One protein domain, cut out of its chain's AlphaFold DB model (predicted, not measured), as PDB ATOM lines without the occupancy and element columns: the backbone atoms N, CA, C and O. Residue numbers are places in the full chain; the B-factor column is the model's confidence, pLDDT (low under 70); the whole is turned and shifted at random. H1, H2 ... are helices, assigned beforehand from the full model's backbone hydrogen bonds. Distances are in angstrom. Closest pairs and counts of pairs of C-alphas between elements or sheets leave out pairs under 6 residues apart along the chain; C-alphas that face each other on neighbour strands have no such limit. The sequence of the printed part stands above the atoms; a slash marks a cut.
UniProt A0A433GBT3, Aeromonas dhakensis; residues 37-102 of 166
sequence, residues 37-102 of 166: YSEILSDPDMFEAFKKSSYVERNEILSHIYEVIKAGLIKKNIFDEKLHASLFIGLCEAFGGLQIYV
ATOM      1  N   TYR A  37     -54.485  -0.725 -10.265       80.31
ATOM      2  CA  TYR A  37     -55.521  -1.109 -11.212       80.31
ATOM      3  C   TYR A  37     -56.012  -2.548 -10.998       80.31
ATOM      4  O   TYR A  37     -56.969  -2.943 -11.655       80.31
ATOM      5  N   SER A  38     -55.413  -3.335 -10.094       75.25
ATOM      6  CA  SER A  38     -55.850  -4.707  -9.804       75.25
ATOM      7  C   SER A  38     -57.301  -4.763  -9.306       75.25
ATOM      8  O   SER A  38     -58.051  -5.665  -9.690       75.25
ATOM      9  N   GLU A  39     -57.738  -3.762  -8.536       77.06
ATOM     10  CA  GLU A  39     -59.121  -3.628  -8.064       77.06
ATOM     11  C   GLU A  39     -60.081  -3.307  -9.216       77.06
ATOM     12  O   GLU A  39     -61.114  -3.953  -9.366       77.06
ATOM     13  N   ILE A  40     -59.716  -2.368 -10.093       79.62
ATOM     14  CA  ILE A  40     -60.538  -1.994 -11.258       79.62
ATOM     15  C   ILE A  40     -60.642  -3.165 -12.241       79.62
ATOM     16  O   ILE A  40     -61.713  -3.460 -12.762       79.62
ATOM     17  N   LEU A  41     -59.534  -3.870 -12.464       86.81
ATOM     18  CA  LEU A  41     -59.471  -5.064 -13.307       86.81
ATOM     19  C   LEU A  41     -60.025  -6.311 -12.605       86.81
ATOM     20  O   LEU A  41     -60.021  -7.404 -13.181       86.81
ATOM     21  N   SER A  42     -60.491  -6.185 -11.358       83.88
ATOM     22  CA  SER A  42     -61.221  -7.270 -10.713       83.88
ATOM     23  C   SER A  42     -62.586  -7.483 -11.354       83.88
ATOM     24  O   SER A  42     -63.023  -8.636 -11.410       83.88
ATOM     25  N   ASP A  43     -63.183  -6.419 -11.899       87.81
ATOM     26  CA  ASP A  43     -64.375  -6.471 -12.736       87.81
ATOM     27  C   ASP A  43     -64.072  -7.180 -14.079       87.81
ATOM     28  O   ASP A  43     -63.164  -6.760 -14.809       87.81
ATOM     29  N   PRO A  44     -64.789  -8.270 -14.419       87.75
ATOM     30  CA  PRO A  44     -64.539  -9.033 -15.642       87.75
ATOM     31  C   PRO A  44     -64.731  -8.233 -16.933       87.75
ATOM     32  O   PRO A  44     -63.953  -8.413 -17.869       87.75
ATOM     33  N   ASP A  45     -65.720  -7.340 -16.988       89.81
ATOM     34  CA  ASP A  45     -66.016  -6.556 -18.189       89.81
ATOM     35  C   ASP A  45     -64.911  -5.525 -18.434       89.81
ATOM     36  O   ASP A  45     -64.445  -5.350 -19.565       89.81
ATOM     37  N   MET A  46     -64.420  -4.899 -17.362       87.94
ATOM     38  CA  MET A  46     -63.266  -3.997 -17.417       87.94
ATOM     39  C   MET A  46     -61.997  -4.726 -17.858       87.94
ATOM     40  O   MET A  46     -61.223  -4.203 -18.669       87.94
ATOM     41  N   PHE A  47     -61.779  -5.942 -17.358       88.50
ATOM     42  CA  PHE A  47     -60.607  -6.729 -17.722       88.50
ATOM     43  C   PHE A  47     -60.637  -7.180 -19.187       88.50
ATOM     44  O   PHE A  47     -59.630  -7.069 -19.894       88.50
ATOM     45  N   GLU A  48     -61.791  -7.616 -19.685       86.94
ATOM     46  CA  GLU A  48     -61.963  -7.964 -21.097       86.94
ATOM     47  C   GLU A  48     -61.844  -6.736 -22.010       86.94
ATOM     48  O   GLU A  48     -61.195  -6.795 -23.063       86.94
ATOM     49  N   ALA A  49     -62.377  -5.584 -21.590       85.50
ATOM     50  CA  ALA A  49     -62.187  -4.322 -22.299       85.50
ATOM     51  C   ALA A  49     -60.701  -3.940 -22.396       85.50
ATOM     52  O   ALA A  49     -60.247  -3.539 -23.473       85.50
ATOM     53  N   PHE A  50     -59.927  -4.125 -21.320       88.12
ATOM     54  CA  PHE A  50     -58.473  -3.950 -21.337       88.12
ATOM     55  C   PHE A  50     -57.795  -4.911 -22.315       88.12
ATOM     56  O   PHE A  50     -56.992  -4.477 -23.140       88.12
ATOM     57  N   LYS A  51     -58.110  -6.212 -22.275       85.25
ATOM     58  CA  LYS A  51     -57.514  -7.188 -23.205       85.25
ATOM     59  C   LYS A  51     -57.742  -6.767 -24.653       85.25
ATOM     60  O   LYS A  51     -56.791  -6.723 -25.435       85.25
ATOM     61  N   LYS A  52     -58.973  -6.368 -24.979       84.56
ATOM     62  CA  LYS A  52     -59.356  -5.918 -26.320       84.56
ATOM     63  C   LYS A  52     -58.639  -4.636 -26.741       84.56
ATOM     64  O   LYS A  52     -58.084  -4.599 -27.836       84.56
ATOM     65  N   SER A  53     -58.637  -3.599 -25.904       78.81
ATOM     66  CA  SER A  53     -57.987  -2.319 -26.230       78.81
ATOM     67  C   SER A  53     -56.473  -2.473 -26.335       78.81
ATOM     68  O   SER A  53     -55.849  -1.980 -27.272       78.81
ATOM     69  N   SER A  54     -55.886  -3.243 -25.423       70.94
ATOM     70  CA  SER A  54     -54.449  -3.453 -25.371       70.94
ATOM     71  C   SER A  54     -53.916  -4.177 -26.605       70.94
ATOM     72  O   SER A  54     -52.818  -3.875 -27.054       70.94
ATOM     73  N   TYR A  55     -54.687  -5.081 -27.209       71.50
ATOM     74  CA  TYR A  55     -54.271  -5.754 -28.437       71.50
ATOM     75  C   TYR A  55     -54.272  -4.817 -29.657       71.50
ATOM     76  O   TYR A  55     -53.456  -4.980 -30.559       71.50
ATOM     77  N   VAL A  56     -55.174  -3.832 -29.682       69.19
ATOM     78  CA  VAL A  56     -55.328  -2.897 -30.807       69.19
ATOM     79  C   VAL A  56     -54.278  -1.785 -30.767       69.19
ATOM     80  O   VAL A  56     -53.743  -1.412 -31.806       69.19
ATOM     81  N   GLU A  57     -53.952  -1.285 -29.575       71.88
ATOM     82  CA  GLU A  57     -53.085  -0.109 -29.395       71.88
ATOM     83  C   GLU A  57     -51.594  -0.460 -29.204       71.88
ATOM     84  O   GLU A  57     -50.723   0.414 -29.254       71.88
ATOM     85  N   ARG A  58     -51.251  -1.735 -28.957       77.12
ATOM     86  CA  ARG A  58     -49.856  -2.142 -28.711       77.12
ATOM     87  C   ARG A  58     -49.062  -2.240 -30.009       77.12
ATOM     88  O   ARG A  58     -49.255  -3.140 -30.821       77.12
ATOM     89  N   ASN A  59     -48.057  -1.379 -30.133       83.00
ATOM     90  CA  ASN A  59     -46.967  -1.604 -31.075       83.00
ATOM     91  C   ASN A  59     -46.042  -2.747 -30.599       83.00
ATOM     92  O   ASN A  59     -46.139  -3.242 -29.474       83.00
ATOM     93  N   GLU A  60     -45.108  -3.157 -31.456       85.44
ATOM     94  CA  GLU A  60     -44.193  -4.272 -31.185       85.44
ATOM     95  C   GLU A  60     -43.374  -4.093 -29.894       85.44
ATOM     96  O   GLU A  60     -43.184  -5.051 -29.141       85.44
ATOM     97  N   ILE A  61     -42.924  -2.870 -29.603       85.88
ATOM     98  CA  ILE A  61     -42.121  -2.561 -28.412       85.88
ATOM     99  C   ILE A  61     -42.970  -2.704 -27.147       85.88
ATOM    100  O   ILE A  61     -42.531  -3.318 -26.177       85.88
ATOM    101  N   LEU A  62     -44.194  -2.175 -27.155       85.69
ATOM    102  CA  LEU A  62     -45.118  -2.288 -26.027       85.69
ATOM    103  C   LEU A  62     -45.510  -3.744 -25.764       85.69
ATOM    104  O   LEU A  62     -45.578  -4.154 -24.606       85.69
ATOM    105  N   SER A  63     -45.684  -4.546 -26.816       88.69
ATOM    106  CA  SER A  63     -45.885  -5.995 -26.692       88.69
ATOM    107  C   SER A  63     -44.682  -6.684 -26.049       88.69
ATOM    108  O   SER A  63     -44.852  -7.482 -25.130       88.69
ATOM    109  N   HIS A  64     -43.459  -6.328 -26.449       90.12
ATOM    110  CA  HIS A  64     -42.252  -6.849 -25.803       90.12
ATOM    111  C   HIS A  64     -42.167  -6.449 -24.326       90.12
ATOM    112  O   HIS A  64     -41.846  -7.290 -23.489       90.12
ATOM    113  N   ILE A  65     -42.480  -5.196 -23.981       90.75
ATOM    114  CA  ILE A  65     -42.504  -4.737 -22.584       90.75
ATOM    115  C   ILE A  65     -43.533  -5.539 -21.778       90.75
ATOM    116  O   ILE A  65     -43.213  -6.016 -20.687       90.75
ATOM    117  N   TYR A  66     -44.734  -5.744 -22.325       91.94
ATOM    118  CA  TYR A  66     -45.781  -6.539 -21.687       91.94
ATOM    119  C   TYR A  66     -45.296  -7.962 -21.379       91.94
ATOM    120  O   TYR A  66     -45.398  -8.415 -20.237       91.94
ATOM    121  N   GLU A  67     -44.689  -8.644 -22.348       93.69
ATOM    122  CA  GLU A  67     -44.175 -10.005 -22.158       93.69
ATOM    123  C   GLU A  67     -42.958 -10.068 -21.218       93.69
ATOM    124  O   GLU A  67     -42.814 -11.026 -20.456       93.69
ATOM    125  N   VAL A  68     -42.101  -9.040 -21.190       94.31
ATOM    126  CA  VAL A  68     -40.976  -8.967 -20.239       94.31
ATOM    127  C   VAL A  68     -41.476  -8.873 -18.796       94.31
ATOM    128  O   VAL A  68     -40.938  -9.564 -17.924       94.31
ATOM    129  N   ILE A  69     -42.520  -8.078 -18.534       94.62
ATOM    130  CA  ILE A  69     -43.143  -7.999 -17.202       94.62
ATOM    131  C   ILE A  69     -43.698  -9.373 -16.812       94.62
ATOM    132  O   ILE A  69     -43.380  -9.880 -15.733       94.62
ATOM    133  N   LYS A  70     -44.444 -10.021 -17.717       95.00
ATOM    134  CA  LYS A  70     -44.981 -11.374 -17.516       95.00
ATOM    135  C   LYS A  70     -43.893 -12.378 -17.153       95.00
ATOM    136  O   LYS A  70     -44.002 -13.074 -16.146       95.00
ATOM    137  N   ALA A  71     -42.823 -12.427 -17.945       94.69
ATOM    138  CA  ALA A  71     -41.700 -13.328 -17.716       94.69
ATOM    139  C   ALA A  71     -41.042 -13.086 -16.346       94.69
ATOM    140  O   ALA A  71     -40.683 -14.042 -15.654       94.69
ATOM    141  N   GLY A  72     -40.919 -11.822 -15.925       93.88
ATOM    142  CA  GLY A  72     -40.410 -11.450 -14.604       93.88
ATOM    143  C   GLY A  72     -41.289 -11.945 -13.451       93.88
ATOM    144  O   GLY A  72     -40.765 -12.489 -12.476       93.88
ATOM    145  N   LEU A  73     -42.612 -11.808 -13.577       95.25
ATOM    146  CA  LEU A  73     -43.581 -12.278 -12.580       95.25
ATOM    147  C   LEU A  73     -43.619 -13.808 -12.487       95.25
ATOM    148  O   LEU A  73     -43.584 -14.356 -11.385       95.25
ATOM    149  N   ILE A  74     -43.613 -14.500 -13.635       96.50
ATOM    150  CA  ILE A  74     -43.558 -15.970 -13.698       96.50
ATOM    151  C   ILE A  74     -42.282 -16.474 -13.025       96.50
ATOM    152  O   ILE A  74     -42.341 -17.369 -12.188       96.50
ATOM    153  N   LYS A  75     -41.127 -15.862 -13.322       95.44
ATOM    154  CA  LYS A  75     -39.842 -16.241 -12.714       95.44
ATOM    155  C   LYS A  75     -39.852 -16.133 -11.183       95.44
ATOM    156  O   LYS A  75     -39.126 -16.871 -10.522       95.44
ATOM    157  N   LYS A  76     -40.642 -15.213 -10.627       94.69
ATOM    158  CA  LYS A  76     -40.800 -15.010  -9.181       94.69
ATOM    159  C   LYS A  76     -41.940 -15.831  -8.560       94.69
ATOM    160  O   LYS A  76     -42.136 -15.728  -7.358       94.69
ATOM    161  N   ASN A  77     -42.662 -16.641  -9.340       94.56
ATOM    162  CA  ASN A  77     -43.838 -17.409  -8.906       94.56
ATOM    163  C   ASN A  77     -44.966 -16.551  -8.298       94.56
ATOM    164  O   ASN A  77     -45.683 -17.004  -7.415       94.56
ATOM    165  N   ILE A  78     -45.128 -15.316  -8.779       94.69
ATOM    166  CA  ILE A  78     -46.177 -14.377  -8.331       94.69
ATOM    167  C   ILE A  78     -47.048 -13.897  -9.497       94.69
ATOM    168  O   ILE A  78     -47.621 -12.813  -9.457       94.69
ATOM    169  N   PHE A  79     -47.071 -14.655 -10.593       93.94
ATOM    170  CA  PHE A  79     -47.833 -14.264 -11.768       93.94
ATOM    171  C   PHE A  79     -49.334 -14.348 -11.496       93.94
ATOM    172  O   PHE A  79     -49.869 -15.423 -11.239       93.94
ATOM    173  N   ASP A  80     -49.984 -13.201 -11.637       92.44
ATOM    174  CA  ASP A  80     -51.425 -13.042 -11.734       92.44
ATOM    175  C   ASP A  80     -51.720 -12.145 -12.947       92.44
ATOM    176  O   ASP A  80     -50.991 -11.181 -13.212       92.44
ATOM    177  N   GLU A  81     -52.752 -12.482 -13.723       89.94
ATOM    178  CA  GLU A  81     -53.044 -11.795 -14.988       89.94
ATOM    179  C   GLU A  81     -53.476 -10.337 -14.758       89.94
ATOM    180  O   GLU A  81     -53.131  -9.455 -15.549       89.94
ATOM    181  N   LYS A  82     -54.172 -10.059 -13.646       89.56
ATOM    182  CA  LYS A  82     -54.632  -8.712 -13.281       89.56
ATOM    183  C   LYS A  82     -53.489  -7.881 -12.714       89.56
ATOM    184  O   LYS A  82     -53.358  -6.718 -13.083       89.56
ATOM    185  N   LEU A  83     -52.615  -8.473 -11.902       89.56
ATOM    186  CA  LEU A  83     -51.377  -7.834 -11.447       89.56
ATOM    187  C   LEU A  83     -50.474  -7.465 -12.631       89.56
ATOM    188  O   LEU A  83     -49.940  -6.359 -12.694       89.56
ATOM    189  N   HIS A  84     -50.319  -8.375 -13.594       92.06
ATOM    190  CA  HIS A  84     -49.551  -8.127 -14.814       92.06
ATOM    191  C   HIS A  84     -50.122  -6.953 -15.618       92.06
ATOM    192  O   HIS A  84     -49.378  -6.040 -15.988       92.06
ATOM    193  N   ALA A  85     -51.435  -6.951 -15.844       90.31
ATOM    194  CA  ALA A  85     -52.128  -5.857 -16.511       90.31
ATOM    195  C   ALA A  85     -52.014  -4.536 -15.731       90.31
ATOM    196  O   ALA A  85     -51.687  -3.515 -16.332       90.31
ATOM    197  N   SER A  86     -52.189  -4.562 -14.406       89.19
ATOM    198  CA  SER A  86     -52.073  -3.393 -13.525       89.19
ATOM    199  C   SER A  86     -50.694  -2.740 -13.626       89.19
ATOM    200  O   SER A  86     -50.591  -1.544 -13.893       89.19
ATOM    201  N   LEU A  87     -49.621  -3.536 -13.549       90.69
ATOM    202  CA  LEU A  87     -48.247  -3.043 -13.700       90.69
ATOM    203  C   LEU A  87     -47.988  -2.431 -15.081       90.69
ATOM    204  O   LEU A  87     -47.275  -1.433 -15.196       90.69
ATOM    205  N   PHE A  88     -48.556  -3.016 -16.136       90.81
ATOM    206  CA  PHE A  88     -48.426  -2.464 -17.481       90.81
ATOM    207  C   PHE A  88     -49.182  -1.139 -17.634       90.81
ATOM    208  O   PHE A  88     -48.639  -0.203 -18.220       90.81
ATOM    209  N   ILE A  89     -50.396  -1.029 -17.085       88.00
ATOM    210  CA  ILE A  89     -51.157   0.229 -17.086       88.00
ATOM    211  C   ILE A  89     -50.400   1.296 -16.298       88.00
ATOM    212  O   ILE A  89     -50.222   2.391 -16.817       88.00
ATOM    213  N   GLY A  90     -49.880   0.972 -15.110       86.31
ATOM    214  CA  GLY A  90     -49.071   1.901 -14.317       86.31
ATOM    215  C   GLY A  90     -47.822   2.384 -15.063       86.31
ATOM    216  O   GLY A  90     -47.471   3.562 -14.995       86.31
ATOM    217  N   LEU A  91     -47.178   1.515 -15.853       87.69
ATOM    218  CA  LEU A  91     -46.076   1.911 -16.738       87.69
ATOM    219  C   LEU A  91     -46.547   2.898 -17.818       87.69
ATOM    220  O   LEU A  91     -45.894   3.917 -18.048       87.69
ATOM    221  N   CYS A  92     -47.675   2.622 -18.470       86.06
ATOM    222  CA  CYS A  92     -48.250   3.521 -19.469       86.06
ATOM    223  C   CYS A  92     -48.743   4.845 -18.869       86.06
ATOM    224  O   CYS A  92     -48.621   5.871 -19.525       86.06
ATOM    225  N   GLU A  93     -49.261   4.857 -17.643       83.88
ATOM    226  CA  GLU A  93     -49.654   6.082 -16.938       83.88
ATOM    227  C   GLU A  93     -48.423   6.941 -16.617       83.88
ATOM    228  O   GLU A  93     -48.428   8.151 -16.834       83.88
ATOM    229  N   ALA A  94     -47.338   6.310 -16.157       80.06
ATOM    230  CA  ALA A  94     -46.119   7.011 -15.772       80.06
ATOM    231  C   ALA A  94     -45.349   7.602 -16.965       80.06
ATOM    232  O   ALA A  94     -44.746   8.669 -16.839       80.06
ATOM    233  N   PHE A  95     -45.333   6.909 -18.108       81.88
ATOM    234  CA  PHE A  95     -44.487   7.270 -19.257       81.88
ATOM    235  C   PHE A  95     -45.260   7.579 -20.546       81.88
ATOM    236  O   PHE A  95     -44.651   7.926 -21.561       81.88
ATOM    237  N   GLY A  96     -46.586   7.451 -20.537       81.38
ATOM    238  CA  GLY A  96     -47.439   7.699 -21.695       81.38
ATOM    239  C   GLY A  96     -47.285   9.121 -22.229       81.38
ATOM    240  O   GLY A  96     -47.238  10.088 -21.475       81.38
ATOM    241  N   GLY A  97     -47.172   9.253 -23.552       78.75
ATOM    242  CA  GLY A  97     -46.962  10.543 -24.220       78.75
ATOM    243  C   GLY A  97     -45.521  11.068 -24.188       78.75
ATOM    244  O   GLY A  97     -45.236  12.062 -24.855       78.75
ATOM    245  N   LEU A  98     -44.597  10.405 -23.479       78.88
ATOM    246  CA  LEU A  98     -43.181  10.779 -23.441       78.88
ATOM    247  C   LEU A  98     -42.353   9.996 -24.471       78.88
ATOM    248  O   LEU A  98     -42.523   8.792 -24.655       78.88
ATOM    249  N   GLN A  99     -41.374  10.664 -25.086       79.88
ATOM    250  CA  GLN A  99     -40.320  10.004 -25.859       79.88
ATOM    251  C   GLN A  99     -39.122   9.729 -24.942       79.88
ATOM    252  O   GLN A  99     -38.311  10.616 -24.676       79.88
ATOM    253  N   ILE A 100     -39.020   8.501 -24.431       77.69
ATOM    254  CA  ILE A 100     -37.995   8.119 -23.449       77.69
ATOM    255  C   ILE A 100     -36.798   7.409 -24.096       77.69
ATOM    256  O   ILE A 100     -36.948   6.571 -24.986       77.69
ATOM    257  N   TYR A 101     -35.589   7.715 -23.614       80.50
ATOM    258  CA  TYR A 101     -34.385   6.939 -23.916       80.50
ATOM    259  C   TYR A 101     -34.233   5.797 -22.908       80.50
ATOM    260  O   TYR A 101     -34.160   6.036 -21.702       80.50
ATOM    261  N   VAL A 102     -34.125   4.562 -23.403       80.25
ATOM    262  CA  VAL A 102     -33.867   3.378 -22.575       80.25
ATOM    263  C   VAL A 102     -32.376   3.021 -22.657       80.25
ATOM    264  O   VAL A 102     -31.897   2.651 -23.733       80.25
TER     265      VAL A 102
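This is residues 37 to 102 of the 166 residues of a protein of Aeromonas dhakensis (UniProt A0A433GBT3). Two long helices, H2 and H3, make a V joined by a tight link, and a third long helix, H4, lies over one face of the V, packing on H3. The very short H1 packs on the side of H4, and the last residues, 96 to 102, stick out as a free tail beyond the end of H4. The printed part has 66 residues with four named helices, in the order H1, H2, H3, H4, and no named strand; the class is all helix. It is compact, with a radius of gyration of the C-alphas of 12.1 A, and spans 33 by 27 by 19 A.

H3, residues 60 to 75, is the longest helix. H4, residues 81 to 95, touches it at a steep tilt of 48 degrees, opposite ways. Their closest C-alphas, those of Lys 70 and His 84, are 6.2 A apart; H3 touches H4 with residues 66 to 73 alone, and H4 touches H3 with residues 84 to 88 alone. H2, residues 44 to 57, and H3 are near each other, with 5 pairs of C-alphas within 10 A but no pair within 8 A. H2 and H4 are close but not clearly touching, with the closest C-alphas, those of Phe 47 and Lys 82, 7.7 A apart. They run the same way at a steep tilt of 51 degrees. H1, residues 37 to 40, touches H4, and the closest C-alphas, those of Tyr 37 and Ser 86, are 4.7 A apart. H1 and H2 are close but not clearly touching, with the C-alphas of Ile 40 and Met 46 closest at 7.0 A. H1 and H3 are apart. In H3 and H4 every pair of O i and N i+4 is within hydrogen-bond range, in H2 9 of 10 are, and H1 is too short for such a pair.

H3 measures 22.4 A from C-alpha 60 at (-44.193, -4.272, -31.185) to C-alpha 75 at (-39.842, -16.241, -12.714). H4 measures 21.3 A from Glu 81 to Phe 95, whose C-alpha is at (-44.487, 7.270, -19.257). H2 measures 20.0 A from Pro 44 to Glu 57. H1 begins at C-alpha 37, (-55.521, -1.109, -11.212), and measures 5.1 A from Tyr 37 to Ile 40.

The two C-alphas farthest apart are those of Pro 44 and Tyr 101, at 35.1 A. Residues 93 to 102 stand free, of which 93 to 95 belong to H4; the body without them spans 28 by 25 by 15 A. The links H1 to H2, H2 to H3 and H3 to H4 are tight. The printed part has no cut. The mean pLDDT of the printed part is 86.3, and Val 56 is the one printed residue under 70.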